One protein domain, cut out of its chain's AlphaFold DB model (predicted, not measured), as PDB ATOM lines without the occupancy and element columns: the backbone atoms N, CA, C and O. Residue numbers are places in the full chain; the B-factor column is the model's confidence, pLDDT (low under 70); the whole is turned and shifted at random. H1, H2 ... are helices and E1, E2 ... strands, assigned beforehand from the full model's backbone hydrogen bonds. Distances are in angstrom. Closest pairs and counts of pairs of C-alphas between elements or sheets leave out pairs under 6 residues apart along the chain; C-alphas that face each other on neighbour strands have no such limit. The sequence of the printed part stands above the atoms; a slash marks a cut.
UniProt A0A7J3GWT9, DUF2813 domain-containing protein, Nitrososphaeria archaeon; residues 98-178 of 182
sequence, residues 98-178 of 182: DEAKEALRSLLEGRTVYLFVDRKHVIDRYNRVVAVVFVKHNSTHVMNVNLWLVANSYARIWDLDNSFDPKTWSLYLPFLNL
ATOM      1  N   ASP A  98      31.739  14.694 -44.981       65.00
ATOM      2  CA  ASP A  98      31.021  13.842 -44.053       65.00
ATOM      3  C   ASP A  98      31.387  14.215 -42.620       65.00
ATOM      4  O   ASP A  98      30.510  14.263 -41.773       65.00
ATOM      5  N   GLU A  99      32.622  14.633 -42.362       74.38
ATOM      6  CA  GLU A  99      33.133  14.999 -41.044       74.38
ATOM      7  C   GLU A  99      32.410  16.217 -40.463       74.38
ATOM      8  O   GLU A  99      31.945  16.162 -39.330       74.38
ATOM      9  N   ALA A 100      32.234  17.299 -41.231       61.34
ATOM     10  CA  ALA A 100      31.524  18.488 -40.744       61.34
ATOM     11  C   ALA A 100      30.016  18.228 -40.557       61.34
ATOM     12  O   ALA A 100      29.400  18.703 -39.599       61.34
ATOM     13  N   LYS A 101      29.416  17.458 -41.475       66.06
ATOM     14  CA  LYS A 101      27.998  17.081 -41.413       66.06
ATOM     15  C   LYS A 101      27.730  16.160 -40.226       66.06
ATOM     16  O   LYS A 101      26.763  16.370 -39.499       66.06
ATOM     17  N   GLU A 102      28.591  15.171 -40.034       70.00
ATOM     18  CA  GLU A 102      28.526  14.215 -38.940       70.00
ATOM     19  C   GLU A 102      28.828  14.885 -37.605       70.00
ATOM     20  O   GLU A 102      28.135  14.614 -36.629       70.00
ATOM     21  N   ALA A 103      29.783  15.817 -37.565       68.75
ATOM     22  CA  ALA A 103      30.070  16.615 -36.381       68.75
ATOM     23  C   ALA A 103      28.844  17.428 -35.960       68.75
ATOM     24  O   ALA A 103      28.440  17.352 -34.804       68.75
ATOM     25  N   LEU A 104      28.202  18.150 -36.886       67.06
ATOM     26  CA  LEU A 104      26.982  18.900 -36.578       67.06
ATOM     27  C   LEU A 104      25.822  17.975 -36.188       67.06
ATOM     28  O   LEU A 104      25.120  18.261 -35.219       67.06
ATOM     29  N   ARG A 105      25.634  16.856 -36.900       69.88
ATOM     30  CA  ARG A 105      24.616  15.851 -36.562       69.88
ATOM     31  C   ARG A 105      24.830  15.324 -35.147       69.88
ATOM     32  O   ARG A 105      23.946  15.477 -34.316       69.88
ATOM     33  N   SER A 106      26.020  14.814 -34.848       68.94
ATOM     34  CA  SER A 106      26.408  14.292 -33.531       68.94
ATOM     35  C   SER A 106      26.290  15.339 -32.418       68.94
ATOM     36  O   SER A 106      26.000  15.012 -31.264       68.94
ATOM     37  N   LEU A 107      26.513  16.614 -32.745       70.31
ATOM     38  CA  LEU A 107      26.406  17.715 -31.794       70.31
ATOM     39  C   LEU A 107      24.959  18.004 -31.385       70.31
ATOM     40  O   LEU A 107      24.729  18.431 -30.253       70.31
ATOM     41  N   LEU A 108      24.001  17.800 -32.292       62.97
ATOM     42  CA  LEU A 108      22.603  18.207 -32.117       62.97
ATOM     43  C   LEU A 108      21.644  17.029 -31.898       62.97
ATOM     44  O   LEU A 108      20.582  17.214 -31.304       62.97
ATOM     45  N   GLU A 109      21.994  15.829 -32.356       67.81
ATOM     46  CA  GLU A 109      21.135  14.648 -32.303       67.81
ATOM     47  C   GLU A 109      20.760  14.287 -30.858       67.81
ATOM     48  O   GLU A 109      21.603  14.207 -29.963       67.81
ATOM     49  N   GLY A 110      19.455  14.129 -30.618       69.44
ATOM     50  CA  GLY A 110      18.897  13.847 -29.292       69.44
ATOM     51  C   GLY A 110      18.974  15.006 -28.290       69.44
ATOM     52  O   GLY A 110      18.622  14.814 -27.125       69.44
ATOM     53  N   ARG A 111      19.418  16.204 -28.698       74.38
ATOM     54  CA  ARG A 111      19.576  17.357 -27.799       74.38
ATOM     55  C   ARG A 111      18.515  18.424 -28.030       74.38
ATOM     56  O   ARG A 111      18.047  18.653 -29.140       74.38
ATOM     57  N   THR A 112      18.178  19.137 -26.958       73.06
ATOM     58  CA  THR A 112      17.380  20.361 -27.054       73.06
ATOM     59  C   THR A 112      18.228  21.480 -27.651       73.06
ATOM     60  O   THR A 112      19.272  21.842 -27.093       73.06
ATOM     61  N   VAL A 113      17.755  22.021 -28.772       74.25
ATOM     62  CA  VAL A 113      18.362  23.138 -29.497       74.25
ATOM     63  C   VAL A 113      17.560  24.406 -29.231       74.25
ATOM     64  O   VAL A 113      16.331  24.392 -29.262       74.25
ATOM     65  N   TYR A 114      18.262  25.502 -28.978       74.50
ATOM     66  CA  TYR A 114      17.696  26.830 -28.788       74.50
ATOM     67  C   TYR A 114      18.137  27.705 -29.954       74.50
ATOM     68  O   TYR A 114      19.323  27.772 -30.276       74.50
ATOM     69  N   LEU A 115      17.179  28.367 -30.593       76.12
ATOM     70  CA  LEU A 115      17.443  29.310 -31.671       76.12
ATOM     71  C   LEU A 115      17.259  30.715 -31.123       76.12
ATOM     72  O   LEU A 115      16.158  31.083 -30.711       76.12
ATOM     73  N   PHE A 116      18.333  31.493 -31.120       73.94
ATOM     74  CA  PHE A 116      18.241  32.920 -30.873       73.94
ATOM     75  C   PHE A 116      18.061  33.611 -32.217       73.94
ATOM     76  O   PHE A 116      19.009  33.737 -32.988       73.94
ATOM     77  N   VAL A 117      16.808  33.937 -32.527       71.94
ATOM     78  CA  VAL A 117      16.406  34.465 -33.831       71.94
ATOM     79  C   VAL A 117      16.721  35.950 -33.906       71.94
ATOM     80  O   VAL A 117      16.517  36.691 -32.945       71.94
ATOM     81  N   ASP A 118      17.222  36.371 -35.059       72.56
ATOM     82  CA  ASP A 118      17.597  37.755 -35.295       72.56
ATOM     83  C   ASP A 118      16.390  38.686 -35.132       72.56
ATOM     84  O   ASP A 118      15.301  38.412 -35.637       72.56
ATOM     85  N   ARG A 119      16.582  39.807 -34.430       73.75
ATOM     86  CA  ARG A 119      15.507  40.773 -34.150       73.75
ATOM     87  C   ARG A 119      15.307  41.793 -35.269       73.75
ATOM     88  O   ARG A 119      14.275  42.460 -35.296       73.75
ATOM     89  N   LYS A 120      16.274  41.920 -36.179       68.56
ATOM     90  CA  LYS A 120      16.258  42.902 -37.272       68.56
ATOM     91  C   LYS A 120      15.736  42.296 -38.584       68.56
ATOM     92  O   LYS A 120      14.973  42.938 -39.303       68.56
ATOM     93  N   HIS A 121      16.077  41.039 -38.856       64.56
ATOM     94  CA  HIS A 121      15.806  40.292 -40.083       64.56
ATOM     95  C   HIS A 121      15.472  38.816 -39.775       64.56
ATOM     96  O   HIS A 121      16.171  37.900 -40.196       64.56
ATOM     97  N   VAL A 122      14.361  38.598 -39.055       56.91
ATOM     98  CA  VAL A 122      13.864  37.281 -38.585       56.91
ATOM     99  C   VAL A 122      13.869  36.205 -39.686       56.91
ATOM    100  O   VAL A 122      14.305  35.077 -39.453       56.91
ATOM    101  N   ILE A 123      13.382  36.549 -40.883       55.47
ATOM    102  CA  ILE A 123      13.355  35.678 -42.063       55.47
ATOM    103  C   ILE A 123      14.098  36.373 -43.202       55.47
ATOM    104  O   ILE A 123      13.846  37.544 -43.496       55.47
ATOM    105  N   ASP A 124      15.006  35.647 -43.850       51.94
ATOM    106  CA  ASP A 124      15.713  36.135 -45.025       51.94
ATOM    107  C   ASP A 124      14.901  35.948 -46.319       51.94
ATOM    108  O   ASP A 124      13.858  35.298 -46.375       51.94
ATOM    109  N   ARG A 125      15.399  36.507 -47.421       42.75
ATOM    110  CA  ARG A 125      14.724  36.446 -48.728       42.75
ATOM    111  C   ARG A 125      14.638  35.044 -49.364       42.75
ATOM    112  O   ARG A 125      14.035  34.925 -50.422       42.75
ATOM    113  N   TYR A 126      15.253  34.021 -48.767       46.12
ATOM    114  CA  TYR A 126      15.125  32.609 -49.159       46.12
ATOM    115  C   TYR A 126      14.170  31.854 -48.235       46.12
ATOM    116  O   TYR A 126      14.143  30.624 -48.243       46.12
ATOM    117  N   ASN A 127      13.401  32.589 -47.431       43.38
ATOM    118  CA  ASN A 127      12.467  32.050 -46.458       43.38
ATOM    119  C   ASN A 127      13.154  31.219 -45.358       43.38
ATOM    120  O   ASN A 127      12.595  30.242 -44.859       43.38
ATOM    121  N   ARG A 128      14.388  31.588 -44.988       50.19
ATOM    122  CA  ARG A 128      15.158  30.924 -43.926       50.19
ATOM    123  C   ARG A 128      15.178  31.785 -42.673       50.19
ATOM    124  O   ARG A 128      15.303  33.004 -42.754       50.19
ATOM    125  N   VAL A 129      15.108  31.141 -41.514       56.16
ATOM    126  CA  VAL A 129      15.245  31.813 -40.218       56.16
ATOM    127  C   VAL A 129      16.713  32.159 -39.977       56.16
ATOM    128  O   VAL A 129      17.575  31.281 -40.044       56.16
ATOM    129  N   VAL A 130      16.995  33.426 -39.670       62.41
ATOM    130  CA  VAL A 130      18.334  33.871 -39.262       62.41
ATOM    131  C   VAL A 130      18.453  33.699 -37.754       62.41
ATOM    132  O   VAL A 130      17.711  34.325 -37.000       62.41
ATOM    133  N   ALA A 131      19.358  32.834 -37.299       74.06
ATOM    134  CA  ALA A 131      19.517  32.565 -35.875       74.06
ATOM    135  C   ALA A 131      20.942  32.161 -35.491       74.06
ATOM    136  O   ALA A 131      21.653  31.509 -36.261       74.06
ATOM    137  N   VAL A 132      21.312  32.473 -34.249       81.50
ATOM    138  CA  VAL A 132      22.421  31.815 -33.553       81.50
ATOM    139  C   VAL A 132      21.881  30.559 -32.881       81.50
ATOM    140  O   VAL A 132      20.850  30.589 -32.201       81.50
ATOM    141  N   VAL A 133      22.568  29.441 -33.091       82.31
ATOM    142  CA  VAL A 133      22.142  28.132 -32.609       82.31
ATOM    143  C   VAL A 133      22.876  27.809 -31.317       82.31
ATOM    144  O   VAL A 133      24.104  27.867 -31.240       82.31
ATOM    145  N   PHE A 134      22.117  27.411 -30.305       84.25
ATOM    146  CA  PHE A 134      22.641  26.954 -29.031       84.25
ATOM    147  C   PHE A 134      22.147  25.551 -28.715       84.25
ATOM    148  O   PHE A 134      21.030  25.173 -29.057       84.25
ATOM    149  N   VAL A 135      22.958  24.780 -28.001       85.06
ATOM    150  CA  VAL A 135      22.575  23.452 -27.512       85.06
ATOM    151  C   VAL A 135      22.835  23.353 -26.017       85.06
ATOM    152  O   VAL A 135      23.811  23.914 -25.518       85.06
ATOM    153  N   LYS A 136      21.969  22.655 -25.274       84.62
ATOM    154  CA  LYS A 136      22.185  22.438 -23.836       84.62
ATOM    155  C   LYS A 136      23.536  21.754 -23.604       84.62
ATOM    156  O   LYS A 136      23.793  20.688 -24.160       84.62
ATOM    157  N   HIS A 137      24.375  22.364 -22.769       86.31
ATOM    158  CA  HIS A 137      25.670  21.807 -22.387       86.31
ATOM    159  C   HIS A 137      25.597  21.124 -21.018       86.31
ATOM    160  O   HIS A 137      26.057  19.996 -20.867       86.31
ATOM    161  N   ASN A 138      24.976  21.775 -20.029       87.06
ATOM    162  CA  ASN A 138      24.744  21.213 -18.695       87.06
ATOM    163  C   ASN A 138      23.477  21.824 -18.055       87.06
ATOM    164  O   ASN A 138      22.616  22.355 -18.759       87.06
ATOM    165  N   SER A 139      23.301  21.699 -16.736       84.19
ATOM    166  CA  SER A 139      22.124  22.226 -16.026       84.19
ATOM    167  C   SER A 139      22.047  23.755 -15.999       84.19
ATOM    168  O   SER A 139      20.957  24.288 -15.817       84.19
ATOM    169  N   THR A 140      23.163  24.454 -16.198       85.69
ATOM    170  CA  THR A 140      23.257  25.912 -16.049       85.69
ATOM    171  C   THR A 140      23.646  26.636 -17.338       85.69
ATOM    172  O   THR A 140      23.364  27.827 -17.447       85.69
ATOM    173  N   HIS A 141      24.223  25.938 -18.324       89.00
ATOM    174  CA  HIS A 141      24.786  26.532 -19.537       89.00
ATOM    175  C   HIS A 141      24.328  25.863 -20.838       89.00
ATOM    176  O   HIS A 141      24.103  24.648 -20.920       89.00
ATOM    177  N   VAL A 142      24.307  26.677 -21.888       87.88
ATOM    178  CA  VAL A 142      24.236  26.279 -23.293       87.88
ATOM    179  C   VAL A 142      25.573  26.529 -23.987       87.88
ATOM    180  O   VAL A 142      26.379  27.335 -23.528       87.88
ATOM    181  N   MET A 143      25.799  25.847 -25.106       93.19
ATOM    182  CA  MET A 143      26.955  26.043 -25.976       93.19
ATOM    183  C   MET A 143      26.529  26.685 -27.293       93.19
ATOM    184  O   MET A 143      25.558  26.232 -27.898       93.19
ATOM    185  N   ASN A 144      27.269  27.698 -27.741       93.12
ATOM    186  CA  ASN A 144      27.111  28.320 -29.053       93.12
ATOM    187  C   ASN A 144      27.639  27.369 -30.138       93.12
ATOM    188  O   ASN A 144      28.845  27.141 -30.256       93.12
ATOM    189  N   VAL A 145      26.729  26.813 -30.930       86.50
ATOM    190  CA  VAL A 145      27.040  25.840 -31.982       86.50
ATOM    191  C   VAL A 145      27.801  26.505 -33.125       86.50
ATOM    192  O   VAL A 145      28.766  25.934 -33.627       86.50
ATOM    193  N   ASN A 146      27.421  27.728 -33.504       87.75
ATOM    194  CA  ASN A 146      28.080  28.480 -34.569       87.75
ATOM    195  C   ASN A 146      29.556  28.730 -34.225       87.75
ATOM    196  O   ASN A 146      30.436  28.445 -35.037       87.75
ATOM    197  N   LEU A 147      29.840  29.195 -33.003       89.56
ATOM    198  CA  LEU A 147      31.211  29.436 -32.552       89.56
ATOM    199  C   LEU A 147      32.001  28.129 -32.380       89.56
ATOM    200  O   LEU A 147      33.186  28.094 -32.699       89.56
ATOM    201  N   TRP A 148      31.355  27.040 -31.943       92.31
ATOM    202  CA  TRP A 148      31.988  25.719 -31.872       92.31
ATOM    203  C   TRP A 148      32.438  25.224 -33.252       92.31
ATOM    204  O   TRP A 148      33.562  24.743 -33.395       92.31
ATOM    205  N   LEU A 149      31.598  25.381 -34.281       82.12
ATOM    206  CA  LEU A 149      31.948  25.013 -35.655       82.12
ATOM    207  C   LEU A 149      33.148  25.818 -36.160       82.12
ATOM    208  O   LEU A 149      34.045  25.254 -36.780       82.12
ATOM    209  N   VAL A 150      33.195  27.118 -35.854       83.44
ATOM    210  CA  VAL A 150      34.329  27.982 -36.213       83.44
ATOM    211  C   VAL A 150      35.605  27.539 -35.499       83.44
ATOM    212  O   VAL A 150      36.635  27.355 -36.143       83.44
ATOM    213  N   ALA A 151      35.538  27.294 -34.188       86.69
ATOM    214  CA  ALA A 151      36.688  26.870 -33.388       86.69
ATOM    215  C   ALA A 151      37.278  25.523 -33.846       86.69
ATOM    216  O   ALA A 151      38.479  25.302 -33.722       86.69
ATOM    217  N   ASN A 152      36.450  24.640 -34.409       83.06
ATOM    218  CA  ASN A 152      36.870  23.336 -34.927       83.06
ATOM    219  C   ASN A 152      37.153  23.349 -36.439       83.06
ATOM    220  O   ASN A 152      37.250  22.293 -37.055       83.06
ATOM    221  N   SER A 153      37.299  24.532 -37.049       80.69
ATOM    222  CA  SER A 153      37.584  24.701 -38.484       80.69
ATOM    223  C   SER A 153      36.524  24.115 -39.427       80.69
ATOM    224  O   SER A 153      36.786  23.908 -40.610       80.69
ATOM    225  N   TYR A 154      35.304  23.897 -38.932       74.75
ATOM    226  CA  TYR A 154      34.155  23.489 -39.743       74.75
ATOM    227  C   TYR A 154      33.421  24.686 -40.372       74.75
ATOM    228  O   TYR A 154      32.623  24.493 -41.288       74.75
ATOM    229  N   ALA A 155      33.671  25.912 -39.894       72.25
ATOM    230  CA  ALA A 155      33.054  27.145 -40.394       72.25
ATOM    231  C   ALA A 155      33.986  28.370 -40.267       72.25
ATOM    232  O   ALA A 155      34.997  28.328 -39.569       72.25
ATOM    233  N   ARG A 156      33.626  29.489 -40.913       71.75
ATOM    234  CA  ARG A 156      34.262  30.813 -40.753       71.75
ATOM    235  C   ARG A 156      33.197  31.881 -40.483       71.75
ATOM    236  O   ARG A 156      32.056  31.725 -40.909       71.75
ATOM    237  N   ILE A 157      33.569  32.947 -39.773       75.62
ATOM    238  CA  ILE A 157      32.673  34.071 -39.456       75.62
ATOM    239  C   ILE A 157      32.659  35.055 -40.627       75.62
ATOM    240  O   ILE A 157      33.720  35.446 -41.110       75.62
ATOM    241  N   TRP A 158      31.469  35.506 -41.022       69.75
ATOM    242  CA  TRP A 158      31.300  36.690 -41.859       69.75
ATOM    243  C   TRP A 158      30.283  37.632 -41.203       69.75
ATOM    244  O   TRP A 158      29.107  37.299 -41.086       69.75
ATOM    245  N   ASP A 159      30.776  38.762 -40.696       68.88
ATOM    246  CA  ASP A 159      30.055  39.700 -39.828       68.88
ATOM    247  C   ASP A 159      29.419  40.834 -40.638       68.88
ATOM    248  O   ASP A 159      30.130  41.591 -41.309       68.88
ATOM    249  N   LEU A 160      28.086  40.908 -40.660       58.50
ATOM    250  CA  LEU A 160      27.351  41.897 -41.453       58.50
ATOM    251  C   LEU A 160      26.066  42.322 -40.728       58.50
ATOM    252  O   LEU A 160      25.624  41.625 -39.831       58.50
ATOM    253  N   ASP A 161      25.431  43.418 -41.154       59.88
ATOM    254  CA  ASP A 161      24.340  44.085 -40.422       59.88
ATOM    255  C   ASP A 161      23.148  43.178 -40.042       59.88
ATOM    256  O   ASP A 161      22.234  42.921 -40.830       59.88
ATOM    257  N   ASN A 162      23.187  42.692 -38.806       73.31
ATOM    258  CA  ASN A 162      22.149  41.962 -38.093       73.31
ATOM    259  C   ASN A 162      22.256  42.331 -36.598       73.31
ATOM    260  O   ASN A 162      23.092  43.152 -36.223       73.31
ATOM    261  N   SER A 163      21.391  41.789 -35.738       77.50
ATOM    262  CA  SER A 163      21.417  42.118 -34.302       77.50
ATOM    263  C   SER A 163      22.451  41.335 -33.480       77.50
ATOM    264  O   SER A 163      22.408  41.402 -32.256       77.50
ATOM    265  N   PHE A 164      23.356  40.589 -34.116       81.94
ATOM    266  CA  PHE A 164      24.414  39.820 -33.466       81.94
ATOM    267  C   PHE A 164      25.791  40.425 -33.730       81.94
ATOM    268  O   PHE A 164      26.131  40.742 -34.866       81.94
ATOM    269  N   ASP A 165      26.622  40.449 -32.688       85.56
ATOM    270  CA  ASP A 165      28.054  40.729 -32.785       85.56
ATOM    271  C   ASP A 165      28.861  39.454 -32.464       85.56
ATOM    272  O   ASP A 165      28.976  39.067 -31.297       85.56
ATOM    273  N   PRO A 166      29.450  38.765 -33.461       83.75
ATOM    274  CA  PRO A 166      30.245  37.563 -33.222       83.75
ATOM    275  C   PRO A 166      31.460  37.772 -32.307       83.75
ATOM    276  O   PRO A 166      31.974  36.798 -31.754       83.75
ATOM    277  N   LYS A 167      31.928  39.015 -32.125       85.12
ATOM    278  CA  LYS A 167      33.058  39.336 -31.238       85.12
ATOM    279  C   LYS A 167      32.666  39.286 -29.764       85.12
ATOM    280  O   LYS A 167      33.545  39.120 -28.921       85.12
ATOM    281  N   THR A 168      31.378  39.408 -29.447       85.62
ATOM    282  CA  THR A 168      30.864  39.302 -28.070       85.62
ATOM    283  C   THR A 168      30.492  37.868 -27.699       85.62
ATOM    284  O   THR A 168      30.216  37.573 -26.533       85.62
ATOM    285  N   TRP A 169      30.493  36.944 -28.666       89.69
ATOM    286  CA  TRP A 169      30.064  35.574 -28.431       89.69
ATOM    287  C   TRP A 169      31.027  34.820 -27.518       89.69
ATOM    288  O   TRP A 169      32.243  34.825 -27.690       89.69
ATOM    289  N   SER A 170      30.449  34.081 -26.576       92.06
ATOM    290  CA  SER A 170      31.157  33.088 -25.771       92.06
ATOM    291  C   SER A 170      30.752  31.687 -26.206       92.06
ATOM    292  O   SER A 170      29.592  31.442 -26.551       92.06
ATOM    293  N   LEU A 171      31.703  30.749 -26.165       93.81
ATOM    294  CA  LEU A 171      31.429  29.356 -26.531       93.81
ATOM    295  C   LEU A 171      30.382  28.735 -25.601       93.81
ATOM    296  O   LEU A 171      29.555  27.953 -26.059       93.81
ATOM    297  N   TYR A 172      30.373  29.136 -24.328       93.44
ATOM    298  CA  TYR A 172      29.377  28.738 -23.339       93.44
ATOM    299  C   TYR A 172      28.702  29.967 -22.734       93.44
ATOM    300  O   TYR A 172      29.368  30.947 -22.408       93.44
ATOM    301  N   LEU A 173      27.383  29.897 -22.559       88.69
ATOM    302  CA  LEU A 173      26.568  30.960 -21.968       88.69
ATOM    303  C   LEU A 173      25.619  30.374 -20.918       88.69
ATOM    304  O   LEU A 173      25.088  29.283 -21.136       88.69
ATOM    305  N   PRO A 174      25.361  31.069 -19.797       86.06
ATOM    306  CA  PRO A 174      24.347  30.638 -18.845       86.06
ATOM    307  C   PRO A 174      22.942  30.785 -19.450       86.06
ATOM    308  O   PRO A 174      22.691  31.713 -20.222       86.06
ATOM    309  N   PHE A 175      21.997  29.921 -19.065       73.69
ATOM    310  CA  PHE A 175      20.611  29.965 -19.575       73.69
ATOM    311  C   PHE A 175      19.933  31.335 -19.409       73.69
ATOM    312  O   PHE A 175      19.163  31.748 -20.270       73.69
ATOM    313  N   LEU A 176      20.248  32.047 -18.324       67.38
ATOM    314  CA  LEU A 176      19.714  33.378 -18.017       67.38
ATOM    315  C   LEU A 176      20.100  34.445 -19.056       67.38
ATOM    316  O   LEU A 176      19.387  35.434 -19.185       67.38
ATOM    317  N   ASN A 177      21.178  34.238 -19.820       63.34
ATOM    318  CA  ASN A 177      21.658  35.199 -20.817       63.34
ATOM    319  C   ASN A 177      21.055  34.993 -22.213       63.34
ATOM    320  O   ASN A 177      21.292  35.816 -23.094       63.34
ATOM    321  N   LEU A 178      20.245  33.951 -22.433       55.94
ATOM    322  CA  LEU A 178      19.591  33.713 -23.729       55.94
ATOM    323  C   LEU A 178      18.584  34.812 -24.123       55.94
ATOM    324  O   LEU A 178      18.215  34.910 -25.287       55.94
TER     325      LEU A 178
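Overview. This is residues 98 to 178 of the 182 residues of the protein "DUF2813 domain-containing protein" of Nitrososphaeria archaeon (UniProt A0A7J3GWT9). What does the model look like? A small twisted sheet of four strands, E1 to E4, has the short helix H2 on one face and the very short H3 on the opposite face, while the first helix, H1, only grazes it with residues 107 to 108. Two long loops, residues 118 to 130 and 152 to 171, join E1 to E2 and H2 to E4. What is printed, and how large is it? The printed part has 81 residues in the order H1, E1, E2, E3, H2, E4, H3, mixed in class with under half of its residues in named elements, and the sheet's order E1, E2, E3, E4 is antiparallel throughout. It is compact, with a radius of gyration of the C-alphas of 12.9 A, and spans 34 by 30 by 23 A.

Along the chain. Where does the first helix run? H1 is residues 98 to 108, 15.2 A long, from C-alpha 98 at (31.021, 13.842, -44.053). Which residues form the strands? E1 is residues 113 to 117, 12.3 A; E2 is residues 131 to 136, 16.0 A; E3 is residues 141 to 144, 10.0 A; E4 is residues 172 to 174, 7.0 A. Where are the other helices? H2 is residues 145 to 151, 9.8 A, and H3 is residues 175 to 178, 5.7 A, ending at C-alpha 178 (19.591, 33.713, -23.729).

Arrangement. How are the strands paired? E1 and E2 form a hairpin, with N 114 and O 134 2.8 A apart, and E2 and E3 form another, with N 143 and O 135 at 2.8 A. E3 and E4 are antiparallel at 141 degrees, with N 142 and O 173 at 2.8 A; the sheet, a meander over E1, E2 and E3, each the antiparallel neighbour of the one before, is only just strongly twisted, its C-alphas up to 4.4 A off the best plane. Where are the helices? H2 has a height of 7.9 A over the sheet and H3 one of 7.6 A, on opposite faces; H2 lies over none of the strands, and H3 only just over none, with 2 of its C-alphas falling on E3. H1 and H2 are close but not clearly touching, the closest C-alphas, of Leu 104 and Leu 149, being 7.9 A apart. What of the helix backbones? In H1 and H2 every O i to N i+4 pair is within hydrogen-bond range; H3 is too short for such a pair.

Size, cuts and confidence. Which C-alphas are farthest apart? Those of Arg 125 and Ser 139, at 36.4 A. Is the printed part unbroken, and which links are long? It has no cut, and the links E1 to E2 and H2 to E4 are long. Where is confidence low? The mean pLDDT of the printed part is 74.6, and 28 residues are under 70, among them 120 to 130, 158 to 161 and 176 to 178.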